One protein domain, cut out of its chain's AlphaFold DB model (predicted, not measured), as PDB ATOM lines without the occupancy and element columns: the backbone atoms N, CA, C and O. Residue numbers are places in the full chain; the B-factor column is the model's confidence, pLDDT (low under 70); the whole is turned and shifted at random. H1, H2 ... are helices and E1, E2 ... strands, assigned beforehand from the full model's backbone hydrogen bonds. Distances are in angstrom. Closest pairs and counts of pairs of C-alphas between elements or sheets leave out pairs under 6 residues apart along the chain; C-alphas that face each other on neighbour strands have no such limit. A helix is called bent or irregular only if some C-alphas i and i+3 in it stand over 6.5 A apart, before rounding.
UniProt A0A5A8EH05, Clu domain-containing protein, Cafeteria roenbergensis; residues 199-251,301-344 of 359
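AT A GLANCE: This is residues 199 to 251 and 301 to 344 of the 359 residues of the protein "Clu domain-containing protein" of Cafeteria roenbergensis (UniProt A0A5A8EH05). A long two-stranded ribbon, E1 and E2, makes one side of the domain, and the small hairpin E3 and E4 lies off it; the opening stretch, residues 199 to 212, bridges the two with short pairings to E3 and E1. The helix H1 begins beside E1 and points away from the ribbon past the hairpin, while the short helix H2 follows the hairpin, far from the ribbon. The printed part has 97 residues, with two named helices and four named strands in the order H1, E1, E2, E3, E4, H2; each two-stranded sheet, E1 - E2 and E3 - E4, is antiparallel. The class is mixed, helices and strands, although 46 residues, under half, are in named elements. The whole is compact, with a radius of gyration of the C-alphas of 13.4 A and spans of 43 by 31 by 20 A.

HOW THE PARTS SIT: E1, residues 239 to 249, and E2, residues 301 to 311, are antiparallel neighbours at 162 degrees; N 242 and O 308 are 2.8 A apart, and N 304 and O 246 2.8 A, both within hydrogen-bond range. Residues 210 to 211 pair in parallel with residues 241 to 242 of E1. The closest C-alphas of H1, residues 213 to 226, and E1 are those of Ala 214 and Tyr 245, 6.0 A apart. E3, residues 326 to 328, and E4, residues 334 to 336, form a hairpin at 155 degrees, with N 327 and O 335 2.7 A apart, within hydrogen-bond range. Residues 199 to 200 pair antiparallel with residues 326 to 327 of E3. H1 and E3 are near each other, with 5 pairs of C-alphas within 10 A. H1 and E4 are only just apart, at 8.3 A. H2, residues 339 to 342, is apart from H1, E1, E2 and E3. H1 has 8 of 10 O i to N i+4 pairs within hydrogen-bond range, and H2 is too short for such a pair.

IN THESE COORDINATES: E1 measures 32.2 A from C-alpha 239 at (218.282, 202.475, 313.317) to C-alpha 249, and E2 31.8 A from C-alpha 301 to C-alpha 311. H1 measures 20.3 A from C-alpha 213 at (220.113, 187.706, 320.132) to C-alpha 226; it is irregular, with C-alphas 214 and 217 7.2 A apart. E3, E4 and H2 are short, and H2 ends with C-alpha 342 at (235.974, 197.890, 329.931).

THE WHOLE: The two C-alphas farthest apart are those of Val 251 and Ile 344, at 43.6 A. Residues 252 to 300 are not printed, and C-alphas 251 and 301 are 9.0 A apart across the cut. The links H1 to E1 and E2 to E3 are long. The mean pLDDT of the printed part is 74.8, with residues 203 to 206, 229 to 238, 312 to 322 and 339 to 344 under 70.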
ATOM      1  N   ARG A 199     230.191 191.483 313.918       83.50
ATOM      2  CA  ARG A 199     230.343 192.453 315.009       83.50
ATOM      3  C   ARG A 199     229.000 192.751 315.672       83.50
ATOM      4  O   ARG A 199     228.046 193.096 314.980       83.50
ATOM      5  N   VAL A 200     228.962 192.713 316.999       83.19
ATOM      6  CA  VAL A 200     227.830 193.098 317.853       83.19
ATOM      7  C   VAL A 200     228.282 194.203 318.806       83.19
ATOM      8  O   VAL A 200     229.398 194.156 319.312       83.19
ATOM      9  N   GLY A 201     227.441 195.215 319.018       80.31
ATOM     10  CA  GLY A 201     227.793 196.451 319.722       80.31
ATOM     11  C   GLY A 201     228.059 197.626 318.773       80.31
ATOM     12  O   GLY A 201     227.517 197.685 317.661       80.31
ATOM     13  N   SER A 202     228.868 198.591 319.220       73.69
ATOM     14  CA  SER A 202     229.180 199.810 318.463       73.69
ATOM     15  C   SER A 202     230.641 200.233 318.605       73.69
ATOM     16  O   SER A 202     231.110 200.496 319.707       73.69
ATOM     17  N   SER A 203     231.319 200.418 317.467       68.12
ATOM     18  CA  SER A 203     232.727 200.847 317.406       68.12
ATOM     19  C   SER A 203     232.936 202.334 317.140       68.12
ATOM     20  O   SER A 203     234.065 202.820 317.051       68.12
ATOM     21  N   ASP A 204     231.861 203.058 316.844       66.88
ATOM     22  CA  ASP A 204     231.914 204.394 316.242       66.88
ATOM     23  C   ASP A 204     231.230 205.450 317.105       66.88
ATOM     24  O   ASP A 204     230.847 206.526 316.638       66.88
ATOM     25  N   GLY A 205     231.121 205.149 318.394       64.56
ATOM     26  CA  GLY A 205     230.530 206.062 319.345       64.56
ATOM     27  C   GLY A 205     229.003 205.987 319.397       64.56
ATOM     28  O   GLY A 205     228.409 206.939 319.891       64.56
ATOM     29  N   GLY A 206     228.379 204.890 318.958       67.75
ATOM     30  CA  GLY A 206     226.921 204.709 318.952       67.75
ATOM     31  C   GLY A 206     226.237 205.167 317.661       67.75
ATOM     32  O   GLY A 206     225.008 205.217 317.621       67.75
ATOM     33  N   LYS A 207     227.005 205.514 316.613       72.06
ATOM     34  CA  LYS A 207     226.454 205.952 315.318       72.06
ATOM     35  C   LYS A 207     225.876 204.773 314.544       72.06
ATOM     36  O   LYS A 207     224.806 204.897 313.954       72.06
ATOM     37  N   THR A 208     226.575 203.642 314.564       76.50
ATOM     38  CA  THR A 208     226.067 202.342 314.128       76.50
ATOM     39  C   THR A 208     225.900 201.446 315.341       76.50
ATOM     40  O   THR A 208     226.696 201.487 316.278       76.50
ATOM     41  N   THR A 209     224.826 200.663 315.351       80.62
ATOM     42  CA  THR A 209     224.544 199.684 316.401       80.62
ATOM     43  C   THR A 209     224.209 198.362 315.738       80.62
ATOM     44  O   THR A 209     223.369 198.310 314.838       80.62
ATOM     45  N   HIS A 210     224.881 197.309 316.187       84.75
ATOM     46  CA  HIS A 210     224.671 195.946 315.731       84.75
ATOM     47  C   HIS A 210     224.188 195.098 316.902       84.75
ATOM     48  O   HIS A 210     224.789 195.140 317.973       84.75
ATOM     49  N   VAL A 211     223.120 194.328 316.709       84.56
ATOM     50  CA  VAL A 211     222.565 193.445 317.747       84.56
ATOM     51  C   VAL A 211     222.432 192.022 317.225       84.56
ATOM     52  O   VAL A 211     222.123 191.820 316.049       84.56
ATOM     53  N   CYS A 212     222.626 191.039 318.102       86.88
ATOM     54  CA  CYS A 212     222.434 189.632 317.780       86.88
ATOM     55  C   CYS A 212     221.956 188.869 319.013       86.88
ATOM     56  O   CYS A 212     222.728 188.683 319.945       86.88
ATOM     57  N   ALA A 213     220.709 188.392 318.986       85.00
ATOM     58  CA  ALA A 213     220.113 187.706 320.132       85.00
ATOM     59  C   ALA A 213     220.861 186.420 320.520       85.00
ATOM     60  O   ALA A 213     220.938 186.072 321.688       85.00
ATOM     61  N   ALA A 214     221.457 185.733 319.542       84.31
ATOM     62  CA  ALA A 214     222.217 184.507 319.780       84.31
ATOM     63  C   ALA A 214     223.514 184.727 320.580       84.31
ATOM     64  O   ALA A 214     224.140 183.752 320.984       84.31
ATOM     65  N   LEU A 215     223.943 185.981 320.768       83.94
ATOM     66  CA  LEU A 215     225.113 186.331 321.574       83.94
ATOM     67  C   LEU A 215     224.737 186.992 322.910       83.94
ATOM     68  O   LEU A 215     225.642 187.391 323.641       83.94
ATOM     69  N   ASP A 216     223.441 187.116 323.226       80.75
ATOM     70  CA  ASP A 216     222.976 187.754 324.465       80.75
ATOM     71  C   ASP A 216     223.461 186.958 325.691       80.75
ATOM     72  O   ASP A 216     224.089 187.542 326.569       80.75
ATOM     73  N   ASP A 217     223.314 185.627 325.692       80.00
ATOM     74  CA  ASP A 217     223.776 184.758 326.790       80.00
ATOM     75  C   ASP A 217     225.282 184.923 327.072       80.00
ATOM     76  O   ASP A 217     225.708 185.032 328.220       80.00
ATOM     77  N   VAL A 218     226.099 185.009 326.013       79.56
ATOM     78  CA  VAL A 218     227.556 185.215 326.132       79.56
ATOM     79  C   VAL A 218     227.858 186.587 326.730       79.56
ATOM     80  O   VAL A 218     228.783 186.735 327.527       79.56
ATOM     81  N   ALA A 219     227.092 187.609 326.345       78.38
ATOM     82  CA  ALA A 219     227.236 188.946 326.896       78.38
ATOM     83  C   ALA A 219     226.821 189.000 328.376       78.38
ATOM     84  O   ALA A 219     227.507 189.638 329.174       78.38
ATOM     85  N   GLU A 220     225.742 188.319 328.760       78.12
ATOM     86  CA  GLU A 220     225.279 188.234 330.147       78.12
ATOM     87  C   GLU A 220     226.282 187.499 331.042       78.12
ATOM     88  O   GLU A 220     226.659 188.019 332.096       78.12
ATOM     89  N   GLU A 221     226.781 186.341 330.604       78.75
ATOM     90  CA  GLU A 221     227.793 185.568 331.334       78.75
ATOM     91  C   GLU A 221     229.074 186.388 331.534       78.75
ATOM     92  O   GLU A 221     229.649 186.436 332.625       78.75
ATOM     93  N   LEU A 222     229.485 187.111 330.492       77.19
ATOM     94  CA  LEU A 222     230.644 187.987 330.532       77.19
ATOM     95  C   LEU A 222     230.463 189.162 331.500       77.19
ATOM     96  O   LEU A 222     231.381 189.471 332.264       77.19
ATOM     97  N   ALA A 223     229.298 189.815 331.497       76.62
ATOM     98  CA  ALA A 223     229.012 190.883 332.449       76.62
ATOM     99  C   ALA A 223     228.984 190.384 333.887       76.62
ATOM    100  O   ALA A 223     229.533 191.049 334.765       76.62
ATOM    101  N   ALA A 224     228.388 189.216 334.127       77.12
ATOM    102  CA  ALA A 224     228.367 188.606 335.445       77.12
ATOM    103  C   ALA A 224     229.788 188.272 335.925       77.12
ATOM    104  O   ALA A 224     230.161 188.647 337.037       77.12
ATOM    105  N   GLY A 225     230.597 187.628 335.075       74.81
ATOM    106  CA  GLY A 225     231.964 187.227 335.406       74.81
ATOM    107  C   GLY A 225     232.904 188.408 335.647       74.81
ATOM    108  O   GLY A 225     233.725 188.374 336.560       74.81
ATOM    109  N   LEU A 226     232.780 189.479 334.864       74.50
ATOM    110  CA  LEU A 226     233.637 190.663 334.981       74.50
ATOM    111  C   LEU A 226     233.031 191.790 335.828       74.50
ATOM    112  O   LEU A 226     233.627 192.863 335.916       74.50
ATOM    113  N   HIS A 227     231.874 191.558 336.455       74.62
ATOM    114  CA  HIS A 227     231.141 192.549 337.247       74.62
ATOM    115  C   HIS A 227     230.898 193.869 336.492       74.62
ATOM    116  O   HIS A 227     231.113 194.960 337.022       74.62
ATOM    117  N   LEU A 228     230.468 193.765 335.234       74.69
ATOM    118  CA  LEU A 228     230.252 194.914 334.354       74.69
ATOM    119  C   LEU A 228     228.848 195.492 334.548       74.69
ATOM    120  O   LEU A 228     227.880 194.761 334.751       74.69
ATOM    121  N   ALA A 229     228.748 196.819 334.484       69.38
ATOM    122  CA  ALA A 229     227.494 197.540 334.657       69.38
ATOM    123  C   ALA A 229     226.792 197.809 333.309       69.38
ATOM    124  O   ALA A 229     227.495 198.021 332.317       69.38
ATOM    125  N   PRO A 230     225.439 197.893 333.296       68.62
ATOM    126  CA  PRO A 230     224.623 198.262 332.135       68.62
ATOM    127  C   PRO A 230     225.177 199.440 331.334       68.62
ATOM    128  O   PRO A 230     225.427 200.509 331.891       68.62
ATOM    129  N   SER A 231     225.265 199.283 330.008       69.31
ATOM    130  CA  SER A 231     225.634 200.381 329.111       69.31
ATOM    131  C   SER A 231     224.661 201.553 329.254       69.31
ATOM    132  O   SER A 231     223.465 201.422 328.996       69.31
ATOM    133  N   LEU A 232     225.185 202.735 329.587       64.06
ATOM    134  CA  LEU A 232     224.409 203.982 329.626       64.06
ATOM    135  C   LEU A 232     224.238 204.628 328.242       64.06
ATOM    136  O   LEU A 232     223.695 205.729 328.117       64.06
ATOM    137  N   LYS A 233     224.732 203.978 327.187       62.94
ATOM    138  CA  LYS A 233     224.787 204.550 325.849       62.94
ATOM    139  C   LYS A 233     223.643 204.047 324.985       62.94
ATOM    140  O   LYS A 233     223.648 202.908 324.531       62.94
ATOM    141  N   ALA A 234     222.686 204.928 324.714       59.72
ATOM    142  CA  ALA A 234     221.624 204.660 323.754       59.72
ATOM    143  C   ALA A 234     222.107 204.890 322.303       59.72
ATOM    144  O   ALA A 234     222.888 205.820 322.059       59.72
ATOM    145  N   PRO A 235     221.632 204.102 321.320       61.81
ATOM    146  CA  PRO A 235     221.859 204.367 319.899       61.81
ATOM    147  C   PRO A 235     221.326 205.743 319.490       61.81
ATOM    148  O   PRO A 235     220.200 206.106 319.827       61.81
ATOM    149  N   SER A 236     222.095 206.511 318.714       62.56
ATOM    150  CA  SER A 236     221.734 207.903 318.398       62.56
ATOM    151  C   SER A 236     220.662 208.065 317.310       62.56
ATOM    152  O   SER A 236     220.124 209.155 317.149       62.56
ATOM    153  N   SER A 237     220.390 207.026 316.513       65.62
ATOM    154  CA  SER A 237     219.603 207.129 315.270       65.62
ATOM    155  C   SER A 237     218.306 206.310 315.253       65.62
ATOM    156  O   SER A 237     217.556 206.400 314.280       65.62
ATOM    157  N   GLY A 238     218.046 205.483 316.276       69.06
ATOM    158  CA  GLY A 238     216.921 204.526 316.304       69.06
ATOM    159  C   GLY A 238     216.964 203.445 315.204       69.06
ATOM    160  O   GLY A 238     216.061 202.615 315.112       69.06
ATOM    161  N   LEU A 239     218.001 203.457 314.358       79.81
ATOM    162  CA  LEU A 239     218.282 202.475 313.317       79.81
ATOM    163  C   LEU A 239     219.430 201.582 313.773       79.81
ATOM    164  O   LEU A 239     220.449 202.068 314.266       79.81
ATOM    165  N   PHE A 240     219.281 200.280 313.565       81.94
ATOM    166  CA  PHE A 240     220.302 199.303 313.918       81.94
ATOM    167  C   PHE A 240     220.310 198.137 312.929       81.94
ATOM    168  O   PHE A 240     219.334 197.883 312.219       81.94
ATOM    169  N   THR A 241     221.428 197.420 312.871       86.88
ATOM    170  CA  THR A 241     221.525 196.171 312.116       86.88
ATOM    171  C   THR A 241     221.250 195.009 313.057       86.88
ATOM    172  O   THR A 241     221.944 194.821 314.056       86.88
ATOM    173  N   ARG A 242     220.222 194.224 312.739       88.06
ATOM    174  CA  ARG A 242     219.921 192.972 313.424       88.06
ATOM    175  C   ARG A 242     220.586 191.828 312.682       88.06
ATOM    176  O   ARG A 242     220.371 191.658 311.482       88.06
ATOM    177  N   HIS A 243     221.357 191.047 313.417       89.62
ATOM    178  CA  HIS A 243     222.019 189.859 312.916       89.62
ATOM    179  C   HIS A 243     221.306 188.619 313.442       89.62
ATOM    180  O   HIS A 243     221.065 188.499 314.645       89.62
ATOM    181  N   GLU A 244     220.996 187.695 312.542       90.56
ATOM    182  CA  GLU A 244     220.655 186.326 312.911       90.56
ATOM    183  C   GLU A 244     221.921 185.504 312.758       90.56
ATOM    184  O   GLU A 244     222.565 185.527 311.709       90.56
ATOM    185  N   TYR A 245     222.309 184.843 313.839       88.00
ATOM    186  CA  TYR A 245     223.531 184.069 313.910       88.00
ATOM    187  C   TYR A 245     223.197 182.710 314.484       88.00
ATOM    188  O   TYR A 245     222.572 182.612 315.541       88.00
ATOM    189  N   ARG A 246     223.620 181.663 313.790       86.56
ATOM    190  CA  ARG A 246     223.437 180.295 314.243       86.56
ATOM    191  C   ARG A 246     224.736 179.539 314.079       86.56
ATOM    192  O   ARG A 246     225.252 179.420 312.975       86.56
ATOM    193  N   ARG A 247     225.229 178.969 315.176       82.12
ATOM    194  CA  ARG A 247     226.329 178.008 315.132       82.12
ATOM    195  C   ARG A 247     225.817 176.700 314.535       82.12
ATOM    196  O   ARG A 247     224.858 176.114 315.041       82.12
ATOM    197  N   VAL A 248     226.451 176.248 313.465       83.12
ATOM    198  CA  VAL A 248     226.095 175.035 312.738       83.12
ATOM    199  C   VAL A 248     227.219 174.021 312.859       83.12
ATOM    200  O   VAL A 248     228.400 174.312 312.659       83.12
ATOM    201  N   ARG A 249     226.820 172.801 313.215       82.69
ATOM    202  CA  ARG A 249     227.695 171.634 313.240       82.69
ATOM    203  C   ARG A 249     227.749 171.078 311.821       82.69
ATOM    204  O   ARG A 249     226.716 170.697 311.277       82.69
ATOM    205  N   GLY A 250     228.930 171.082 311.218       79.06
ATOM    206  CA  GLY A 250     229.147 170.483 309.909       79.06
ATOM    207  C   GLY A 250     229.158 168.956 309.964       79.06
ATOM    208  O   GLY A 250     229.113 168.346 311.036       79.06
ATOM    209  N   VAL A 251     229.223 168.335 308.789       84.00
ATOM    210  CA  VAL A 251     229.434 166.889 308.665       84.00
ATOM    211  C   VAL A 251     230.879 166.571 309.028       84.00
ATOM    212  O   VAL A 251     231.780 167.357 308.745       84.00
ATOM    213  N   VAL A 301     232.969 173.325 312.755       79.31
ATOM    214  CA  VAL A 301     231.943 174.245 313.233       79.31
ATOM    215  C   VAL A 301     231.976 175.471 312.338       79.31
ATOM    216  O   VAL A 301     233.043 175.999 312.034       79.31
ATOM    217  N   HIS A 302     230.806 175.903 311.884       80.81
ATOM    218  CA  HIS A 302     230.642 177.146 311.142       80.81
ATOM    219  C   HIS A 302     229.449 177.929 311.669       80.81
ATOM    220  O   HIS A 302     228.758 177.488 312.590       80.81
ATOM    221  N   ALA A 303     229.231 179.114 311.122       84.06
ATOM    222  CA  ALA A 303     228.093 179.942 311.442       84.06
ATOM    223  C   ALA A 303     227.277 180.260 310.192       84.06
ATOM    224  O   ALA A 303     227.813 180.688 309.172       84.06
ATOM    225  N   GLU A 304     225.965 180.093 310.304       87.44
ATOM    226  CA  GLU A 304     225.009 180.724 309.406       87.44
ATOM    227  C   GLU A 304     224.745 182.145 309.905       87.44
ATOM    228  O   GLU A 304     224.520 182.369 311.100       87.44
ATOM    229  N   HIS A 305     224.789 183.112 308.989       89.44
ATOM    230  CA  HIS A 305     224.636 184.526 309.304       89.44
ATOM    231  C   HIS A 305     223.720 185.216 308.290       89.44
ATOM    232  O   HIS A 305     223.924 185.122 307.081       89.44
ATOM    233  N   SER A 306     222.728 185.950 308.795       89.38
ATOM    234  CA  SER A 306     221.922 186.896 308.020       89.38
ATOM    235  C   SER A 306     221.935 188.274 308.698       89.38
ATOM    236  O   SER A 306     222.148 188.397 309.908       89.38
ATOM    237  N   ALA A 307     221.755 189.348 307.925       90.38
ATOM    238  CA  ALA A 307     221.706 190.711 308.451       90.38
ATOM    239  C   ALA A 307     220.538 191.489 307.846       90.38
ATOM    240  O   ALA A 307     220.338 191.497 306.634       90.38
ATOM    241  N   THR A 308     219.794 192.188 308.698       90.56
ATOM    242  CA  THR A 308     218.676 193.045 308.294       90.56
ATOM    243  C   THR A 308     218.784 194.404 308.974       90.56
ATOM    244  O   THR A 308     219.164 194.506 310.140       90.56
ATOM    245  N   VAL A 309     218.472 195.475 308.244       89.25
ATOM    246  CA  VAL A 309     218.347 196.811 308.842       89.25
ATOM    247  C   VAL A 309     216.966 196.909 309.474       89.25
ATOM    248  O   VAL A 309     215.960 196.682 308.806       89.25
ATOM    249  N   ALA A 310     216.927 197.249 310.756       82.56
ATOM    250  CA  ALA A 310     215.703 197.406 311.522       82.56
ATOM    251  C   ALA A 310     215.593 198.835 312.065       82.56
ATOM    252  O   ALA A 310     216.592 199.518 312.314       82.56
ATOM    253  N   ARG A 311     214.350 199.282 312.242       76.06
ATOM    254  CA  ARG A 311     214.012 200.546 312.890       76.06
ATOM    255  C   ARG A 311     213.216 200.236 314.138       76.06
ATOM    256  O   ARG A 311     212.319 199.399 314.105       76.06
ATOM    257  N   ASP A 312     213.556 200.914 315.211       65.19
ATOM    258  CA  ASP A 312     212.858 200.762 316.470       65.19
ATOM    259  C   ASP A 312     211.726 201.794 316.621       65.19
ATOM    260  O   ASP A 312     211.822 202.927 316.142       65.19
ATOM    261  N   ALA A 313     210.636 201.362 317.257       54.84
ATOM    262  CA  ALA A 313     209.423 202.130 317.519       54.84
ATOM    263  C   ALA A 313     209.255 202.517 319.005       54.84
ATOM    264  O   ALA A 313     208.199 203.038 319.360       54.84
ATOM    265  N   GLY A 314     210.242 202.280 319.884       53.22
ATOM    266  CA  GLY A 314     210.089 202.623 321.308       53.22
ATOM    267  C   GLY A 314     211.137 202.106 322.299       53.22
ATOM    268  O   GLY A 314     210.847 202.048 323.489       53.22
ATOM    269  N   GLY A 315     212.337 201.751 321.858       54.97
ATOM    270  CA  GLY A 315     213.486 201.386 322.680       54.97
ATOM    271  C   GLY A 315     214.291 200.250 322.049       54.97
ATOM    272  O   GLY A 315     213.919 199.086 322.163       54.97
ATOM    273  N   VAL A 316     215.438 200.558 321.435       50.47
ATOM    274  CA  VAL A 316     216.459 199.546 321.155       50.47
ATOM    275  C   VAL A 316     217.040 199.194 322.518       50.47
ATOM    276  O   VAL A 316     217.653 200.072 323.135       50.47
ATOM    277  N   PRO A 317     216.889 197.960 323.027       55.09
ATOM    278  CA  PRO A 317     217.639 197.584 324.202       55.09
ATOM    279  C   PRO A 317     219.100 197.572 323.767       55.09
ATOM    280  O   PRO A 317     219.464 196.888 322.805       55.09
ATOM    281  N   CYS A 318     219.943 198.329 324.460       55.38
ATOM    282  CA  CYS A 318     221.355 197.991 324.523       55.38
ATOM    283  C   CYS A 318     221.403 196.576 325.119       55.38
ATOM    284  O   CYS A 318     221.302 196.412 326.328       55.38
ATOM    285  N   ARG A 319     221.381 195.551 324.256       60.41
ATOM    286  CA  ARG A 319     221.301 194.145 324.679       60.41
ATOM    287  C   ARG A 319     222.610 193.654 325.265       60.41
ATOM    288  O   ARG A 319     222.608 192.727 326.056       60.41
ATOM    289  N   LEU A 320     223.713 194.311 324.913       65.31
ATOM    290  CA  LEU A 320     224.940 194.144 325.663       65.31
ATOM    291  C   LEU A 320     224.783 194.918 326.972       65.31
ATOM    292  O   LEU A 320     224.593 196.141 326.928       65.31
ATOM    293  N   PRO A 321     224.890 194.252 328.129       60.81
ATOM    294  CA  PRO A 321     224.784 194.911 329.419       60.81
ATOM    295  C   PRO A 321     225.981 195.831 329.712       60.81
ATOM    296  O   PRO A 321     226.192 196.141 330.863       60.81
ATOM    297  N   PHE A 322     226.804 196.232 328.734       65.12
ATOM    298  CA  PHE A 322     227.976 197.112 328.869       65.12
ATOM    299  C   PHE A 322     228.454 197.560 327.467       65.12
ATOM    300  O   PHE A 322     228.122 196.941 326.456       65.12
ATOM    301  N   ASP A 323     229.180 198.680 327.373       70.06
ATOM    302  CA  ASP A 323     229.513 199.363 326.100       70.06
ATOM    303  C   ASP A 323     230.711 198.713 325.373       70.06
ATOM    304  O   ASP A 323     231.775 199.312 325.308       70.06
ATOM    305  N   VAL A 324     230.585 197.489 324.846       71.25
ATOM    306  CA  VAL A 324     231.691 196.760 324.175       71.25
ATOM    307  C   VAL A 324     231.349 196.236 322.781       71.25
ATOM    308  O   VAL A 324     230.186 196.175 322.384       71.25
ATOM    309  N   GLU A 325     232.381 195.791 322.058       77.75
ATOM    310  CA  GLU A 325     232.258 195.042 320.809       77.75
ATOM    311  C   GLU A 325     232.537 193.546 321.012       77.75
ATOM    312  O   GLU A 325     233.636 193.150 321.414       77.75
ATOM    313  N   LEU A 326     231.557 192.712 320.661       83.00
ATOM    314  CA  LEU A 326     231.714 191.266 320.515       83.00
ATOM    315  C   LEU A 326     231.870 190.919 319.033       83.00
ATOM    316  O   LEU A 326     231.094 191.369 318.192       83.00
ATOM    317  N   HIS A 327     232.857 190.093 318.721       84.00
ATOM    318  CA  HIS A 327     233.125 189.566 317.392       84.00
ATOM    319  C   HIS A 327     232.888 188.062 317.371       84.00
ATOM    320  O   HIS A 327     233.635 187.314 317.991       84.00
ATOM    321  N   ALA A 328     231.889 187.603 316.626       85.00
ATOM    322  CA  ALA A 328     231.720 186.190 316.336       85.00
ATOM    323  C   ALA A 328     232.426 185.828 315.020       85.00
ATOM    324  O   ALA A 328     232.266 186.495 313.995       85.00
ATOM    325  N   LEU A 329     233.244 184.784 315.063       82.44
ATOM    326  CA  LEU A 329     234.050 184.297 313.953       82.44
ATOM    327  C   LEU A 329     233.201 183.394 313.037       82.44
ATOM    328  O   LEU A 329     232.249 182.761 313.515       82.44
ATOM    329  N   PRO A 330     233.545 183.279 311.739       75.00
ATOM    330  CA  PRO A 330     232.819 182.429 310.787       75.00
ATOM    331  C   PRO A 330     232.718 180.958 311.201       75.00
ATOM    332  O   PRO A 330     231.803 180.257 310.783       75.00
ATOM    333  N   TRP A 331     233.645 180.484 312.034       76.25
ATOM    334  CA  TRP A 331     233.683 179.114 312.550       76.25
ATOM    335  C   TRP A 331     232.928 178.919 313.877       76.25
ATOM    336  O   TRP A 331     233.059 177.890 314.537       76.25
ATOM    337  N   GLY A 332     232.126 179.894 314.314       73.88
ATOM    338  CA  GLY A 332     231.266 179.732 315.488       73.88
ATOM    339  C   GLY A 332     231.831 180.266 316.809       73.88
ATOM    340  O   GLY A 332     231.133 180.228 317.815       73.88
ATOM    341  N   GLU A 333     233.099 180.677 316.857       75.88
ATOM    342  CA  GLU A 333     233.734 181.196 318.080       75.88
ATOM    343  C   GLU A 333     233.374 182.658 318.348       75.88
ATOM    344  O   GLU A 333     233.075 183.401 317.420       75.88
ATOM    345  N   VAL A 334     233.445 183.091 319.610       78.06
ATOM    346  CA  VAL A 334     233.190 184.482 320.013       78.06
ATOM    347  C   VAL A 334     234.447 185.069 320.650       78.06
ATOM    348  O   VAL A 334     235.099 184.442 321.477       78.06
ATOM    349  N   VAL A 335     234.794 186.289 320.250       75.88
ATOM    350  CA  VAL A 335     235.958 187.051 320.700       75.88
ATOM    351  C   VAL A 335     235.498 188.445 321.107       75.88
ATOM    352  O   VAL A 335     234.827 189.127 320.344       75.88
ATOM    353  N   LEU A 336     235.891 188.913 322.289       76.50
ATOM    354  CA  LEU A 336     235.606 190.279 322.736       76.50
ATOM    355  C   LEU A 336     236.757 191.227 322.372       76.50
ATOM    356  O   LEU A 336     237.906 190.956 322.724       76.50
ATOM    357  N   LEU A 337     236.457 192.357 321.718       70.31
ATOM    358  CA  LEU A 337     237.457 193.340 321.284       70.31
ATOM    359  C   LEU A 337     236.995 194.794 321.460       70.31
ATOM    360  O   LEU A 337     236.856 195.527 320.495       70.31
ATOM    361  N   ASP A 338     236.868 195.269 322.691       70.12
ATOM    362  CA  ASP A 338     237.139 196.678 323.014       70.12
ATOM    363  C   ASP A 338     237.462 196.762 324.501       70.12
ATOM    364  O   ASP A 338     236.589 196.646 325.356       70.12
ATOM    365  N   THR A 339     238.739 196.930 324.829       67.94
ATOM    366  CA  THR A 339     239.158 197.022 326.228       67.94
ATOM    367  C   THR A 339     239.103 198.437 326.763       67.94
ATOM    368  O   THR A 339     239.010 198.596 327.971       67.94
ATOM    369  N   HIS A 340     239.081 199.468 325.912       63.38
ATOM    370  CA  HIS A 340     239.014 200.850 326.382       63.38
ATOM    371  C   HIS A 340     237.708 201.118 327.133       63.38
ATOM    372  O   HIS A 340     237.685 201.882 328.098       63.38
ATOM    373  N   ARG A 341     236.615 200.491 326.699       62.03
ATOM    374  CA  ARG A 341     235.307 200.629 327.339       62.03
ATOM    375  C   ARG A 341     235.139 199.778 328.590       62.03
ATOM    376  O   ARG A 341     234.471 200.227 329.510       62.03
ATOM    377  N   LEU A 342     235.843 198.649 328.681       65.19
ATOM    378  CA  LEU A 342     235.974 197.890 329.931       65.19
ATOM    379  C   LEU A 342     236.718 198.686 331.025       65.19
ATOM    380  O   LEU A 342     236.573 198.399 332.206       65.19
ATOM    381  N   CYS A 343     237.509 199.701 330.648       53.78
ATOM    382  CA  CYS A 343     238.253 200.567 331.573       53.78
ATOM    383  C   CYS A 343     237.452 201.715 332.180       53.78
ATOM    384  O   CYS A 343     238.025 202.494 332.947       53.78
ATOM    385  N   ILE A 344     236.202 201.919 331.769       49.84
ATOM    386  CA  ILE A 344     235.386 202.992 332.322       49.84
ATOM    387  C   ILE A 344     234.646 202.378 333.510       49.84
ATOM    388  O   ILE A 344     233.745 201.576 333.282       49.84
TER     389      ILE A 344